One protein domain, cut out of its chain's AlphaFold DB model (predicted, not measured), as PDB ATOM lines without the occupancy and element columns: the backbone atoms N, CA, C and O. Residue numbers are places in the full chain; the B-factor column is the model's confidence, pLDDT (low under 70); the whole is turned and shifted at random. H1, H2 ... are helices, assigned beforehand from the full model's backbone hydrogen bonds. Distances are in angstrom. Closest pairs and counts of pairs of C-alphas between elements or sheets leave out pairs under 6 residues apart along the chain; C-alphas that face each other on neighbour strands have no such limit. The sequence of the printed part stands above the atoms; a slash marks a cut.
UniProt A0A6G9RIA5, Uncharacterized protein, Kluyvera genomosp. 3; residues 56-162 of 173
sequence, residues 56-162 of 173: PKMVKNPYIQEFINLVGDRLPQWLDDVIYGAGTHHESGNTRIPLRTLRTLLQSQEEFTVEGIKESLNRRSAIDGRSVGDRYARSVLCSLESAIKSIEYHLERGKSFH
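This is residues 56 to 162 of the 173 residues of an uncharacterized protein of Kluyvera genomosp. 3 (UniProt A0A6G9RIA5). One long helix, H5, runs along the domain; H2 packs beside it, H3 and H4 meet it crosswise, and H1 packs on H3, away from H5. The printed part has 107 residues, with five named helices, H1 to H5 in chain order, and no named strand: all helix. It is compact, with a radius of gyration of the C-alphas of 13.6 A and spans of 42 by 30 by 24 A.

H1, residues 64 to 69, touches H3, residues 99 to 108, about perpendicular at 79 degrees; their closest C-alphas, Phe 67 and Gln 107, are 5.2 A apart. H2, residues 77 to 88, touches H5, residues 134 to 156, at a shallow tilt of 31 degrees, opposite ways; Ala 86 and Ser 143 have the closest C-alphas, 5.2 A. H3 touches H5, closest C-alphas Leu 102 and Leu 144, 6.7 A. H4, residues 114 to 125, touches H5 with residues 114 to 118 alone, about perpendicular at 75 degrees; closest C-alphas Val 114 and Ala 137, 5.4 A. Every O i to N i+4 pair is within hydrogen-bond range in H1, H2, H3 and H5, and 7 of 8 in H4.

H1 begins at C-alpha 64 (12.628, -38.965, -25.748); H5, 33.0 A long, ends at C-alpha 156 (11.788, -21.392, -24.881).

The printed part has no cut and no long link. Residues 124 to 129 stand free. pLDDT is under 70 at residues 71 to 73, 89 to 95 and 125 to 130.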
ATOM      1  N   PRO A  56       7.582 -39.894 -47.468       75.50
ATOM      2  CA  PRO A  56       6.970 -40.160 -46.176       75.50
ATOM      3  C   PRO A  56       7.382 -39.094 -45.163       75.50
ATOM      4  O   PRO A  56       8.553 -38.719 -45.080       75.50
ATOM      5  N   LYS A  57       6.409 -38.578 -44.412       86.19
ATOM      6  CA  LYS A  57       6.678 -37.598 -43.363       86.19
ATOM      7  C   LYS A  57       7.326 -38.303 -42.176       86.19
ATOM      8  O   LYS A  57       6.793 -39.300 -41.692       86.19
ATOM      9  N   MET A  58       8.439 -37.746 -41.720       89.62
ATOM     10  CA  MET A  58       9.192 -38.212 -40.564       89.62
ATOM     11  C   MET A  58       9.367 -37.045 -39.599       89.62
ATOM     12  O   MET A  58       9.776 -35.960 -40.014       89.62
ATOM     13  N   VAL A  59       9.018 -37.257 -38.334       91.50
ATOM     14  CA  VAL A  59       9.109 -36.241 -37.276       91.50
ATOM     15  C   VAL A  59      10.068 -36.751 -36.212       91.50
ATOM     16  O   VAL A  59       9.886 -37.857 -35.713       91.50
ATOM     17  N   LYS A  60      11.087 -35.963 -35.870       92.50
ATOM     18  CA  LYS A  60      12.061 -36.325 -34.833       92.50
ATOM     19  C   LYS A  60      11.546 -35.941 -33.451       92.50
ATOM     20  O   LYS A  60      10.953 -34.877 -33.296       92.50
ATOM     21  N   ASN A  61      11.814 -36.784 -32.465       92.50
ATOM     22  CA  ASN A  61      11.506 -36.565 -31.059       92.50
ATOM     23  C   ASN A  61      12.795 -36.252 -30.280       92.50
ATOM     24  O   ASN A  61      13.465 -37.175 -29.812       92.50
ATOM     25  N   PRO A  62      13.160 -34.968 -30.110       92.50
ATOM     26  CA  PRO A  62      14.363 -34.597 -29.366       92.50
ATOM     27  C   PRO A  62      14.221 -34.820 -27.852       92.50
ATOM     28  O   PRO A  62      15.214 -34.782 -27.133       92.50
ATOM     29  N   TYR A  63      13.002 -35.064 -27.362       91.19
ATOM     30  CA  TYR A  63      12.680 -35.107 -25.936       91.19
ATOM     31  C   TYR A  63      12.490 -36.529 -25.399       91.19
ATOM     32  O   TYR A  63      12.022 -36.697 -24.276       91.19
ATOM     33  N   ILE A  64      12.836 -37.569 -26.168       89.75
ATOM     34  CA  ILE A  64      12.628 -38.965 -25.748       89.75
ATOM     35  C   ILE A  64      13.274 -39.268 -24.389       89.75
ATOM     36  O   ILE A  64      12.637 -39.878 -23.534       89.75
ATOM     37  N   GLN A  65      14.503 -38.797 -24.159       87.75
ATOM     38  CA  GLN A  65      15.219 -39.027 -22.904       87.75
ATOM     39  C   GLN A  65      14.510 -38.353 -21.729       87.75
ATOM     40  O   GLN A  65      14.339 -38.970 -20.682       87.75
ATOM     41  N   GLU A  66      14.006 -37.134 -21.925       89.69
ATOM     42  CA  GLU A  66      13.194 -36.438 -20.924       89.69
ATOM     43  C   GLU A  66      11.934 -37.242 -20.595       89.69
ATOM     44  O   GLU A  66      11.631 -37.491 -19.432       89.69
ATOM     45  N   PHE A  67      11.237 -37.739 -21.618       87.12
ATOM     46  CA  PHE A  67      10.030 -38.545 -21.450       87.12
ATOM     47  C   PHE A  67      10.269 -39.897 -20.762       87.12
ATOM     48  O   PHE A  67       9.385 -40.355 -20.029       87.12
ATOM     49  N   ILE A  68      11.426 -40.528 -20.987       84.94
ATOM     50  CA  ILE A  68      11.858 -41.757 -20.302       84.94
ATOM     51  C   ILE A  68      12.184 -41.466 -18.832       84.94
ATOM     52  O   ILE A  68      11.807 -42.240 -17.953       84.94
ATOM     53  N   ASN A  69      12.847 -40.339 -18.564       82.88
ATOM     54  CA  ASN A  69      13.272 -39.940 -17.223       82.88
ATOM     55  C   ASN A  69      12.121 -39.433 -16.342       82.88
ATOM     56  O   ASN A  69      12.279 -39.333 -15.125       82.88
ATOM     57  N   LEU A  70      10.956 -39.130 -16.921       80.00
ATOM     58  CA  LEU A  70       9.741 -38.832 -16.164       80.00
ATOM     59  C   LEU A  70       9.270 -40.098 -15.433       80.00
ATOM     60  O   LEU A  70       8.578 -40.954 -15.988       80.00
ATOM     61  N   VAL A  71       9.672 -40.215 -14.165       58.97
ATOM     62  CA  VAL A  71       9.347 -41.350 -13.297       58.97
ATOM     63  C   VAL A  71       7.845 -41.373 -12.985       58.97
ATOM     64  O   VAL A  71       7.308 -40.475 -12.337       58.97
ATOM     65  N   GLY A  72       7.173 -42.453 -13.391       63.12
ATOM     66  CA  GLY A  72       5.772 -42.725 -13.058       63.12
ATOM     67  C   GLY A  72       4.765 -41.914 -13.876       63.12
ATOM     68  O   GLY A  72       5.101 -41.283 -14.870       63.12
ATOM     69  N   ASP A  73       3.492 -41.925 -13.476       63.09
ATOM     70  CA  ASP A  73       2.406 -41.310 -14.252       63.09
ATOM     71  C   ASP A  73       2.352 -39.769 -14.179       63.09
ATOM     72  O   ASP A  73       1.551 -39.164 -14.889       63.09
ATOM     73  N   ARG A  74       3.208 -39.111 -13.389       70.38
ATOM     74  CA  ARG A  74       3.102 -37.666 -13.131       70.38
ATOM     75  C   ARG A  74       3.957 -36.831 -14.084       70.38
ATOM     76  O   ARG A  74       5.159 -36.673 -13.883       70.38
ATOM     77  N   LEU A  75       3.311 -36.269 -15.101       81.38
ATOM     78  CA  LEU A  75       3.858 -35.182 -15.913       81.38
ATOM     79  C   LEU A  75       3.694 -33.849 -15.157       81.38
ATOM     80  O   LEU A  75       2.718 -33.696 -14.418       81.38
ATOM     81  N   PRO A  76       4.595 -32.864 -15.329       86.19
ATOM     82  CA  PRO A  76       4.298 -31.488 -14.941       86.19
ATOM     83  C   PRO A  76       2.977 -31.032 -15.569       86.19
ATOM     84  O   PRO A  76       2.750 -31.304 -16.746       86.19
ATOM     85  N   GLN A  77       2.142 -30.295 -14.827       87.31
ATOM     86  CA  GLN A  77       0.810 -29.878 -15.300       87.31
ATOM     87  C   GLN A  77       0.860 -29.210 -16.679       87.31
ATOM     88  O   GLN A  77       0.074 -29.533 -17.559       87.31
ATOM     89  N   TRP A  78       1.842 -28.330 -16.895       90.25
ATOM     90  CA  TRP A  78       2.004 -27.640 -18.175       90.25
ATOM     91  C   TRP A  78       2.255 -28.612 -19.338       90.25
ATOM     92  O   TRP A  78       1.793 -28.370 -20.447       90.25
ATOM     93  N   LEU A  79       2.994 -29.697 -19.095       90.56
ATOM     94  CA  LEU A  79       3.315 -30.697 -20.107       90.56
ATOM     95  C   LEU A  79       2.100 -31.588 -20.374       90.56
ATOM     96  O   LEU A  79       1.836 -31.931 -21.524       90.56
ATOM     97  N   ASP A  80       1.343 -31.917 -19.329       90.12
ATOM     98  CA  ASP A  80       0.086 -32.651 -19.457       90.12
ATOM     99  C   ASP A  80      -0.939 -31.865 -20.292       90.12
ATOM    100  O   ASP A  80      -1.473 -32.391 -21.271       90.12
ATOM    101  N   ASP A  81      -1.111 -30.572 -19.998       90.19
ATOM    102  CA  ASP A  81      -1.990 -29.658 -20.738       90.19
ATOM    103  C   ASP A  81      -1.593 -29.554 -22.219       90.19
ATOM    104  O   ASP A  81      -2.449 -29.560 -23.109       90.19
ATOM    105  N   VAL A  82      -0.287 -29.503 -22.507       91.81
ATOM    106  CA  VAL A  82       0.239 -29.440 -23.877       91.81
ATOM    107  C   VAL A  82      -0.081 -30.711 -24.660       91.81
ATOM    108  O   VAL A  82      -0.598 -30.637 -25.778       91.81
ATOM    109  N   ILE A  83       0.190 -31.890 -24.091       91.38
ATOM    110  CA  ILE A  83      -0.063 -33.161 -24.784       91.38
ATOM    111  C   ILE A  83      -1.577 -33.386 -24.926       91.38
ATOM    112  O   ILE A  83      -2.043 -33.847 -25.973       91.38
ATOM    113  N   TYR A  84      -2.360 -33.006 -23.915       90.00
ATOM    114  CA  TYR A  84      -3.819 -33.029 -23.967       90.00
ATOM    115  C   TYR A  84      -4.362 -32.142 -25.094       90.00
ATOM    116  O   TYR A  84      -5.202 -32.581 -25.891       90.00
ATOM    117  N   GLY A  85      -3.866 -30.906 -25.188       88.81
ATOM    118  CA  GLY A  85      -4.232 -29.958 -26.236       88.81
ATOM    119  C   GLY A  85      -3.911 -30.504 -27.625       88.81
ATOM    120  O   GLY A  85      -4.773 -30.505 -28.508       88.81
ATOM    121  N   ALA A  86      -2.719 -31.079 -27.798       88.31
ATOM    122  CA  ALA A  86      -2.285 -31.665 -29.063       88.31
ATOM    123  C   ALA A  86      -3.144 -32.861 -29.520       88.31
ATOM    124  O   ALA A  86      -3.358 -33.040 -30.719       88.31
ATOM    125  N   GLY A  87      -3.665 -33.670 -28.591       83.94
ATOM    126  CA  GLY A  87      -4.568 -34.794 -28.893       83.94
ATOM    127  C   GLY A  87      -6.028 -34.406 -29.150       83.94
ATOM    128  O   GLY A  87      -6.835 -35.257 -29.535       83.94
ATOM    129  N   THR A  88      -6.373 -33.138 -28.917       81.19
ATOM    130  CA  THR A  88      -7.728 -32.595 -29.094       81.19
ATOM    131  C   THR A  88      -7.823 -31.694 -30.331       81.19
ATOM    132  O   THR A  88      -8.898 -31.553 -30.912       81.19
ATOM    133  N   HIS A  89      -6.706 -31.110 -30.775       66.62
ATOM    134  CA  HIS A  89      -6.664 -30.184 -31.904       66.62
ATOM    135  C   HIS A  89      -6.569 -30.931 -33.248       66.62
ATOM    136  O   HIS A  89      -5.483 -31.185 -33.769       66.62
ATOM    137  N   HIS A  90      -7.719 -31.307 -33.817       62.31
ATOM    138  CA  HIS A  90      -7.793 -31.963 -35.125       62.31
ATOM    139  C   HIS A  90      -8.696 -31.201 -36.101       62.31
ATOM    140  O   HIS A  90      -9.903 -31.109 -35.902       62.31
ATOM    141  N   GLU A  91      -8.115 -30.737 -37.211       53.38
ATOM    142  CA  GLU A  91      -8.777 -29.942 -38.263       53.38
ATOM    143  C   GLU A  91      -9.866 -30.693 -39.064       53.38
ATOM    144  O   GLU A  91     -10.564 -30.075 -39.861       53.38
ATOM    145  N   SER A  92     -10.027 -32.018 -38.918       51.25
ATOM    146  CA  SER A  92     -10.873 -32.812 -39.839       51.25
ATOM    147  C   SER A  92     -11.729 -33.928 -39.218       51.25
ATOM    148  O   SER A  92     -12.204 -34.812 -39.938       51.25
ATOM    149  N   GLY A  93     -11.981 -33.903 -37.905       55.56
ATOM    150  CA  GLY A  93     -12.993 -34.782 -37.304       55.56
ATOM    151  C   GLY A  93     -12.886 -34.977 -35.793       55.56
ATOM    152  O   GLY A  93     -11.812 -34.860 -35.212       55.56
ATOM    153  N   ASN A  94     -14.007 -35.376 -35.182       58.44
ATOM    154  CA  ASN A  94     -14.206 -35.630 -33.742       58.44
ATOM    155  C   ASN A  94     -13.382 -36.795 -33.149       58.44
ATOM    156  O   ASN A  94     -13.696 -37.298 -32.071       58.44
ATOM    157  N   THR A  95     -12.355 -37.291 -33.841       66.25
ATOM    158  CA  THR A  95     -11.552 -38.404 -33.325       66.25
ATOM    159  C   THR A  95     -10.484 -37.862 -32.390       66.25
ATOM    160  O   THR A  95      -9.379 -37.543 -32.812       66.25
ATOM    161  N   ARG A  96     -10.829 -37.761 -31.108       80.44
ATOM    162  CA  ARG A  96      -9.876 -37.434 -30.051       80.44
ATOM    163  C   ARG A  96      -8.849 -38.552 -29.902       80.44
ATOM    164  O   ARG A  96      -9.216 -39.724 -29.776       80.44
ATOM    165  N   ILE A  97      -7.570 -38.194 -29.860       87.00
ATOM    166  CA  ILE A  97      -6.509 -39.156 -29.568       87.00
ATOM    167  C   ILE A  97      -6.328 -39.240 -28.051       87.00
ATOM    168  O   ILE A  97      -6.168 -38.210 -27.392       87.00
ATOM    169  N   PRO A  98      -6.347 -40.448 -27.459       87.12
ATOM    170  CA  PRO A  98      -6.120 -40.594 -26.030       87.12
ATOM    171  C   PRO A  98      -4.733 -40.082 -25.621       87.12
ATOM    172  O   PRO A  98      -3.721 -40.464 -26.209       87.12
ATOM    173  N   LEU A  99      -4.686 -39.287 -24.550       87.56
ATOM    174  CA  LEU A  99      -3.455 -38.743 -23.965       87.56
ATOM    175  C   LEU A  99      -2.410 -39.836 -23.697       87.56
ATOM    176  O   LEU A  99      -1.247 -39.712 -24.080       87.56
ATOM    177  N   ARG A 100      -2.848 -40.956 -23.109       87.19
ATOM    178  CA  ARG A 100      -1.993 -42.117 -22.825       87.19
ATOM    179  C   ARG A 100      -1.319 -42.662 -24.085       87.19
ATOM    180  O   ARG A 100      -0.160 -43.073 -24.030       87.19
ATOM    181  N   THR A 101      -2.015 -42.645 -25.221       88.88
ATOM    182  CA  THR A 101      -1.472 -43.096 -26.505       88.88
ATOM    183  C   THR A 101      -0.333 -42.192 -26.962       88.88
ATOM    184  O   THR A 101       0.748 -42.701 -27.258       88.88
ATOM    185  N   LEU A 102      -0.546 -40.870 -26.954       90.81
ATOM    186  CA  LEU A 102       0.478 -39.889 -27.329       90.81
ATOM    187  C   LEU A 102       1.692 -39.977 -26.412       90.81
ATOM    188  O   LEU A 102       2.814 -40.098 -26.895       90.81
ATOM    189  N   ARG A 103       1.464 -40.017 -25.097       89.56
ATOM    190  CA  ARG A 103       2.527 -40.159 -24.102       89.56
ATOM    191  C   ARG A 103       3.377 -41.401 -24.345       89.56
ATOM    192  O   ARG A 103       4.597 -41.316 -24.368       89.56
ATOM    193  N   THR A 104       2.736 -42.550 -24.562       89.44
ATOM    194  CA  THR A 104       3.483 -43.794 -24.779       89.44
ATOM    195  C   THR A 104       4.322 -43.724 -26.056       89.44
ATOM    196  O   THR A 104       5.420 -44.266 -26.098       89.44
ATOM    197  N   LEU A 105       3.826 -43.072 -27.113       91.88
ATOM    198  CA  LEU A 105       4.590 -42.888 -28.351       91.88
ATOM    199  C   LEU A 105       5.781 -41.941 -28.128       91.88
ATOM    200  O   LEU A 105       6.896 -42.298 -28.495       91.88
ATOM    201  N   LEU A 106       5.579 -40.818 -27.428       91.44
ATOM    202  CA  LEU A 106       6.645 -39.883 -27.027       91.44
ATOM    203  C   LEU A 106       7.735 -40.535 -26.163       91.44
ATOM    204  O   LEU A 106       8.892 -40.136 -26.239       91.44
ATOM    205  N   GLN A 107       7.378 -41.554 -25.382       90.12
ATOM    206  CA  GLN A 107       8.309 -42.321 -24.550       90.12
ATOM    207  C   GLN A 107       9.035 -43.454 -25.288       90.12
ATOM    208  O   GLN A 107      10.054 -43.929 -24.800       90.12
ATOM    209  N   SER A 108       8.507 -43.935 -26.418       87.56
ATOM    210  CA  SER A 108       8.978 -45.185 -27.040       87.56
ATOM    211  C   SER A 108       9.674 -45.016 -28.386       87.56
ATOM    212  O   SER A 108      10.311 -45.962 -28.844       87.56
ATOM    213  N   GLN A 109       9.544 -43.861 -29.040       89.25
ATOM    214  CA  GLN A 109      10.057 -43.651 -30.394       89.25
ATOM    215  C   GLN A 109      10.878 -42.362 -30.486       89.25
ATOM    216  O   GLN A 109      10.434 -41.290 -30.070       89.25
ATOM    217  N   GLU A 110      12.078 -42.478 -31.060       89.88
ATOM    218  CA  GLU A 110      12.954 -41.341 -31.388       89.88
ATOM    219  C   GLU A 110      12.480 -40.617 -32.652       89.88
ATOM    220  O   GLU A 110      12.660 -39.410 -32.801       89.88
ATOM    221  N   GLU A 111      11.845 -41.352 -33.565       92.00
ATOM    222  CA  GLU A 111      11.323 -40.831 -34.820       92.00
ATOM    223  C   GLU A 111       9.917 -41.379 -35.071       92.00
ATOM    224  O   GLU A 111       9.639 -42.568 -34.901       92.00
ATOM    225  N   PHE A 112       9.020 -40.498 -35.502       91.69
ATOM    226  CA  PHE A 112       7.642 -40.831 -35.821       91.69
ATOM    227  C   PHE A 112       7.445 -40.914 -37.326       91.69
ATOM    228  O   PHE A 112       7.645 -39.941 -38.059       91.69
ATOM    229  N   THR A 113       6.967 -42.070 -37.770       92.06
ATOM    230  CA  THR A 113       6.469 -42.304 -39.125       92.06
ATOM    231  C   THR A 113       5.070 -42.905 -39.049       92.06
ATOM    232  O   THR A 113       4.686 -43.502 -38.042       92.06
ATOM    233  N   VAL A 114       4.282 -42.759 -40.117       89.31
ATOM    234  CA  VAL A 114       2.926 -43.338 -40.176       89.31
ATOM    235  C   VAL A 114       2.971 -44.856 -39.964       89.31
ATOM    236  O   VAL A 114       2.158 -45.397 -39.218       89.31
ATOM    237  N   GLU A 115       3.942 -45.529 -40.580       88.81
ATOM    238  CA  GLU A 115       4.138 -46.976 -40.466       88.81
ATOM    239  C   GLU A 115       4.564 -47.382 -39.051       88.81
ATOM    240  O   GLU A 115       3.946 -48.268 -38.467       88.81
ATOM    241  N   GLY A 116       5.530 -46.676 -38.454       87.69
ATOM    242  CA  GLY A 116       5.998 -46.964 -37.095       87.69
ATOM    243  C   GLY A 116       4.930 -46.722 -36.026       87.69
ATOM    244  O   GLY A 116       4.824 -47.482 -35.060       87.69
ATOM    245  N   ILE A 117       4.086 -45.698 -36.197       90.06
ATOM    246  CA  ILE A 117       2.931 -45.460 -35.319       90.06
ATOM    247  C   ILE A 117       1.922 -46.597 -35.470       90.06
ATOM    248  O   ILE A 117       1.469 -47.162 -34.475       90.06
ATOM    249  N   LYS A 118       1.576 -46.954 -36.710       90.06
ATOM    250  CA  LYS A 118       0.628 -48.031 -37.002       90.06
ATOM    251  C   LYS A 118       1.094 -49.356 -36.403       90.06
ATOM    252  O   LYS A 118       0.300 -50.033 -35.757       90.06
ATOM    253  N   GLU A 119       2.370 -49.696 -36.553       88.19
ATOM    254  CA  GLU A 119       2.955 -50.894 -35.957       88.19
ATOM    255  C   GLU A 119       2.896 -50.855 -34.421       88.19
ATOM    256  O   GLU A 119       2.419 -51.803 -33.798       88.19
ATOM    257  N   SER A 120       3.300 -49.740 -33.799       88.00
ATOM    258  CA  SER A 120       3.293 -49.575 -32.336       88.00
ATOM    259  C   SER A 120       1.890 -49.668 -31.726       88.00
ATOM    260  O   SER A 120       1.711 -50.202 -30.625       88.00
ATOM    261  N   LEU A 121       0.875 -49.156 -32.425       87.25
ATOM    262  CA  LEU A 121      -0.515 -49.239 -31.984       87.25
ATOM    263  C   LEU A 121      -1.102 -50.633 -32.220       87.25
ATOM    264  O   LEU A 121      -1.727 -51.178 -31.315       87.25
ATOM    265  N   ASN A 122      -0.835 -51.243 -33.376       86.00
ATOM    266  CA  ASN A 122      -1.323 -52.585 -33.701       86.00
ATOM    267  C   ASN A 122      -0.700 -53.674 -32.830       86.00
ATOM    268  O   ASN A 122      -1.375 -54.631 -32.467       86.00
ATOM    269  N   ARG A 123       0.562 -53.508 -32.422       81.00
ATOM    270  CA  ARG A 123       1.206 -54.408 -31.457       81.00
ATOM    271  C   ARG A 123       0.465 -54.424 -30.118       81.00
ATOM    272  O   ARG A 123       0.402 -55.459 -29.467       81.00
ATOM    273  N   ARG A 124      -0.112 -53.286 -29.719       70.75
ATOM    274  CA  ARG A 124      -0.900 -53.150 -28.486       70.75
ATOM    275  C   ARG A 124      -2.347 -53.612 -28.654       70.75
ATOM    276  O   ARG A 124      -2.896 -54.174 -27.716       70.75
ATOM    277  N   SER A 125      -2.943 -53.417 -29.830       66.50
ATOM    278  CA  SER A 125      -4.322 -53.826 -30.129       66.50
ATOM    279  C   SER A 125      -4.458 -55.248 -30.684       66.50
ATOM    280  O   SER A 125      -5.575 -55.675 -30.973       66.50
ATOM    281  N   ALA A 126      -3.360 -56.008 -30.785       61.16
ATOM    282  CA  ALA A 126      -3.358 -57.418 -31.188       61.16
ATOM    283  C   ALA A 126      -4.276 -58.297 -30.315       61.16
ATOM    284  O   ALA A 126      -4.726 -59.349 -30.758       61.16
ATOM    285  N   ILE A 127      -4.584 -57.839 -29.100       57.91
ATOM    286  CA  ILE A 127      -5.484 -58.499 -28.150       57.91
ATOM    287  C   ILE A 127      -6.966 -58.223 -28.484       57.91
ATOM    288  O   ILE A 127      -7.808 -59.092 -28.282       57.91
ATOM    289  N   ASP A 128      -7.284 -57.060 -29.062       59.88
ATOM    290  CA  ASP A 128      -8.663 -56.579 -29.275       59.88
ATOM    291  C   ASP A 128      -9.188 -56.803 -30.708       59.88
ATOM    292  O   ASP A 128     -10.319 -56.433 -31.031       59.88
ATOM    293  N   GLY A 129      -8.359 -57.342 -31.611       61.03
ATOM    294  CA  GLY A 129      -8.727 -57.614 -33.009       61.03
ATOM    295  C   GLY A 129      -9.002 -56.367 -33.866       61.03
ATOM    296  O   GLY A 129      -9.432 -56.488 -35.013       61.03
ATOM    297  N   ARG A 130      -8.757 -55.158 -33.344       68.44
ATOM    298  CA  ARG A 130      -8.929 -53.888 -34.067       68.44
ATOM    299  C   ARG A 130      -7.587 -53.384 -34.585       68.44
ATOM    300  O   ARG A 130      -6.710 -53.021 -33.804       68.44
ATOM    301  N   SER A 131      -7.443 -53.307 -35.907       76.88
ATOM    302  CA  SER A 131      -6.264 -52.718 -36.544       76.88
ATOM    303  C   SER A 131      -6.438 -51.217 -36.773       76.88
ATOM    304  O   SER A 131      -7.434 -50.768 -37.343       76.88
ATOM    305  N   VAL A 132      -5.429 -50.444 -36.405       83.31
ATOM    306  CA  VAL A 132      -5.284 -49.036 -36.751       83.31
ATOM    307  C   VAL A 132      -4.976 -48.886 -38.241       83.31
ATOM    308  O   VAL A 132      -4.003 -49.440 -38.758       83.31
ATOM    309  N   GLY A 133      -5.809 -48.104 -38.929       84.88
ATOM    310  CA  GLY A 133      -5.614 -47.731 -40.329       84.88
ATOM    311  C   GLY A 133      -4.742 -46.483 -40.511       84.88
ATOM    312  O   GLY A 133      -4.569 -45.673 -39.597       84.88
ATOM    313  N   ASP A 134      -4.254 -46.284 -41.736       86.00
ATOM    314  CA  ASP A 134      -3.316 -45.207 -42.084       86.00
ATOM    315  C   ASP A 134      -3.874 -43.806 -41.813       86.00
ATOM    316  O   ASP A 134      -3.129 -42.901 -41.443       86.00
ATOM    317  N   ARG A 135      -5.192 -43.612 -41.970       84.75
ATOM    318  CA  ARG A 135      -5.848 -42.328 -41.682       84.75
ATOM    319  C   ARG A 135      -5.638 -41.916 -40.225       84.75
ATOM    320  O   ARG A 135      -5.223 -40.791 -39.974       84.75
ATOM    321  N   TYR A 136      -5.880 -42.831 -39.287       86.06
ATOM    322  CA  TYR A 136      -5.700 -42.559 -37.862       86.06
ATOM    323  C   TYR A 136      -4.220 -42.392 -37.512       86.06
ATOM    324  O   TYR A 136      -3.866 -41.450 -36.811       86.06
ATOM    325  N   ALA A 137      -3.338 -43.229 -38.068       88.81
ATOM    326  CA  ALA A 137      -1.897 -43.090 -37.860       88.81
ATOM    327  C   ALA A 137      -1.355 -41.731 -38.350       88.81
ATOM    328  O   ALA A 137      -0.508 -41.134 -37.689       88.81
ATOM    329  N   ARG A 138      -1.882 -41.185 -39.458       88.50
ATOM    330  CA  ARG A 138      -1.567 -39.818 -39.916       88.50
ATOM    331  C   ARG A 138      -2.080 -38.750 -38.951       88.50
ATOM    332  O   ARG A 138      -1.342 -37.813 -38.668       88.50
ATOM    333  N   SER A 139      -3.299 -38.889 -38.428       87.81
ATOM    334  CA  SER A 139      -3.825 -37.973 -37.406       87.81
ATOM    335  C   SER A 139      -2.954 -37.975 -36.147       87.81
ATOM    336  O   SER A 139      -2.635 -36.908 -35.628       87.81
ATOM    337  N   VAL A 140      -2.504 -39.154 -35.709       90.44
ATOM    338  CA  VAL A 140      -1.571 -39.305 -34.583       90.44
ATOM    339  C   VAL A 140      -0.225 -38.656 -34.879       90.44
ATOM    340  O   VAL A 140       0.281 -37.926 -34.032       90.44
ATOM    341  N   LEU A 141       0.324 -38.845 -36.080       91.19
ATOM    342  CA  LEU A 141       1.569 -38.194 -36.487       91.19
ATOM    343  C   LEU A 141       1.462 -36.663 -36.424       91.19
ATOM    344  O   LEU A 141       2.367 -36.013 -35.910       91.19
ATOM    345  N   CYS A 142       0.356 -36.089 -36.910       89.69
ATOM    346  CA  CYS A 142       0.122 -34.648 -36.827       89.69
ATOM    347  C   CYS A 142       0.027 -34.166 -35.370       89.69
ATOM    348  O   CYS A 142       0.626 -33.149 -35.039       89.69
ATOM    349  N   SER A 143      -0.661 -34.896 -34.484       91.19
ATOM    350  CA  SER A 143      -0.712 -34.535 -33.058       91.19
ATOM    351  C   SER A 143       0.638 -34.619 -32.367       91.19
ATOM    352  O   SER A 143       0.947 -33.755 -31.556       91.19
ATOM    353  N   LEU A 144       1.448 -35.632 -32.675       92.50
ATOM    354  CA  LEU A 144       2.791 -35.761 -32.110       92.50
ATOM    355  C   LEU A 144       3.690 -34.605 -32.548       92.50
ATOM    356  O   LEU A 144       4.404 -34.035 -31.729       92.50
ATOM    357  N   GLU A 145       3.613 -34.212 -33.817       92.44
ATOM    358  CA  GLU A 145       4.334 -33.045 -34.317       92.44
ATOM    359  C   GLU A 145       3.882 -31.750 -33.630       92.44
ATOM    360  O   GLU A 145       4.723 -30.953 -33.217       92.44
ATOM    361  N   SER A 146       2.571 -31.543 -33.487       91.06
ATOM    362  CA  SER A 146       2.031 -30.387 -32.769       91.06
ATOM    363  C   SER A 146       2.477 -30.377 -31.308       91.06
ATOM    364  O   SER A 146       2.901 -29.336 -30.817       91.06
ATOM    365  N   ALA A 147       2.461 -31.532 -30.634       92.94
ATOM    366  CA  ALA A 147       2.939 -31.662 -29.261       92.94
ATOM    367  C   ALA A 147       4.417 -31.271 -29.144       92.94
ATOM    368  O   ALA A 147       4.755 -30.478 -28.274       92.94
ATOM    369  N   ILE A 148       5.282 -31.762 -30.039       94.00
ATOM    370  CA  ILE A 148       6.712 -31.410 -30.051       94.00
ATOM    371  C   ILE A 148       6.900 -29.897 -30.192       94.00
ATOM    372  O   ILE A 148       7.613 -29.305 -29.388       94.00
ATOM    373  N   LYS A 149       6.220 -29.263 -31.154       93.25
ATOM    374  CA  LYS A 149       6.315 -27.807 -31.370       93.25
ATOM    375  C   LYS A 149       5.809 -27.009 -30.169       93.25
ATOM    376  O   LYS A 149       6.399 -26.001 -29.795       93.25
ATOM    377  N   SER A 150       4.715 -27.448 -29.552       93.06
ATOM    378  CA  SER A 150       4.186 -26.801 -28.351       93.06
ATOM    379  C   SER A 150       5.120 -26.970 -27.153       93.06
ATOM    380  O   SER A 150       5.303 -26.021 -26.396       93.06
ATOM    381  N   ILE A 151       5.740 -28.142 -26.990       93.69
ATOM    382  CA  ILE A 151       6.760 -28.372 -25.960       93.69
ATOM    383  C   ILE A 151       7.935 -27.421 -26.178       93.69
ATOM    384  O   ILE A 151       8.290 -26.700 -25.251       93.69
ATOM    385  N   GLU A 152       8.476 -27.362 -27.395       94.00
ATOM    386  CA  GLU A 152       9.575 -26.465 -27.769       94.00
ATOM    387  C   GLU A 152       9.261 -25.009 -27.397       94.00
ATOM    388  O   GLU A 152       9.997 -24.387 -26.634       94.00
ATOM    389  N   TYR A 153       8.085 -24.520 -27.794       93.50
ATOM    390  CA  TYR A 153       7.603 -23.182 -27.445       93.50
ATOM    391  C   TYR A 153       7.528 -22.920 -25.929       93.50
ATOM    392  O   TYR A 153       7.825 -21.821 -25.455       93.50
ATOM    393  N   HIS A 154       7.105 -23.906 -25.134       91.62
ATOM    394  CA  HIS A 154       7.040 -23.757 -23.679       91.62
ATOM    395  C   HIS A 154       8.424 -23.795 -23.023       91.62
ATOM    396  O   HIS A 154       8.650 -23.057 -22.058       91.62
ATOM    397  N   LEU A 155       9.347 -24.601 -23.548       91.38
ATOM    398  CA  LEU A 155      10.736 -24.651 -23.090       91.38
ATOM    399  C   LEU A 155      11.461 -23.328 -23.366       91.38
ATOM    400  O   LEU A 155      12.118 -22.803 -22.470       91.38
ATOM    401  N   GLU A 156      11.259 -22.724 -24.541       91.75
ATOM    402  CA  GLU A 156      11.788 -21.392 -24.881       91.75
ATOM    403  C   GLU A 156      11.324 -20.295 -23.906       91.75
ATOM    404  O   GLU A 156      12.014 -19.301 -23.689       91.75
ATOM    405  N   ARG A 157      10.165 -20.488 -23.266       90.75
ATOM    406  CA  ARG A 157       9.596 -19.579 -22.258       90.75
ATOM    407  C   ARG A 157       9.991 -19.919 -20.819       90.75
ATOM    408  O   ARG A 157       9.411 -19.372 -19.881       90.75
ATOM    409  N   GLY A 158      10.954 -20.817 -20.633       88.06
ATOM    410  CA  GLY A 158      11.513 -21.156 -19.327       88.06
ATOM    411  C   GLY A 158      10.730 -22.212 -18.544       88.06
ATOM    412  O   GLY A 158      10.952 -22.359 -17.341       88.06
ATOM    413  N   LYS A 159       9.817 -22.961 -19.181       88.69
ATOM    414  CA  LYS A 159       9.301 -24.204 -18.582       88.69
ATOM    415  C   LYS A 159      10.393 -25.275 -18.605       88.69
ATOM    416  O   LYS A 159      11.280 -25.250 -19.451       88.69
ATOM    417  N   SER A 160      10.320 -26.234 -17.687       87.06
ATOM    418  CA  SER A 160      11.233 -27.379 -17.665       87.06
ATOM    419  C   SER A 160      10.484 -28.671 -17.360       87.06
ATOM    420  O   SER A 160       9.435 -28.666 -16.712       87.06
ATOM    421  N   PHE A 161      11.029 -29.800 -17.815       82.88
ATOM    422  CA  PHE A 161      10.468 -31.127 -17.540       82.88
ATOM    423  C   PHE A 161      10.473 -31.479 -16.046       82.88
ATOM    424  O   PHE A 161       9.694 -32.320 -15.608       82.88
ATOM    425  N   HIS A 162      11.308 -30.807 -15.251       79.50
ATOM    426  CA  HIS A 162      11.458 -31.040 -13.813       79.50
ATOM    427  C   HIS A 162      10.836 -29.936 -12.952       79.50
ATOM    428  O   HIS A 162      11.042 -29.909 -11.739       79.50
TER     429      HIS A 162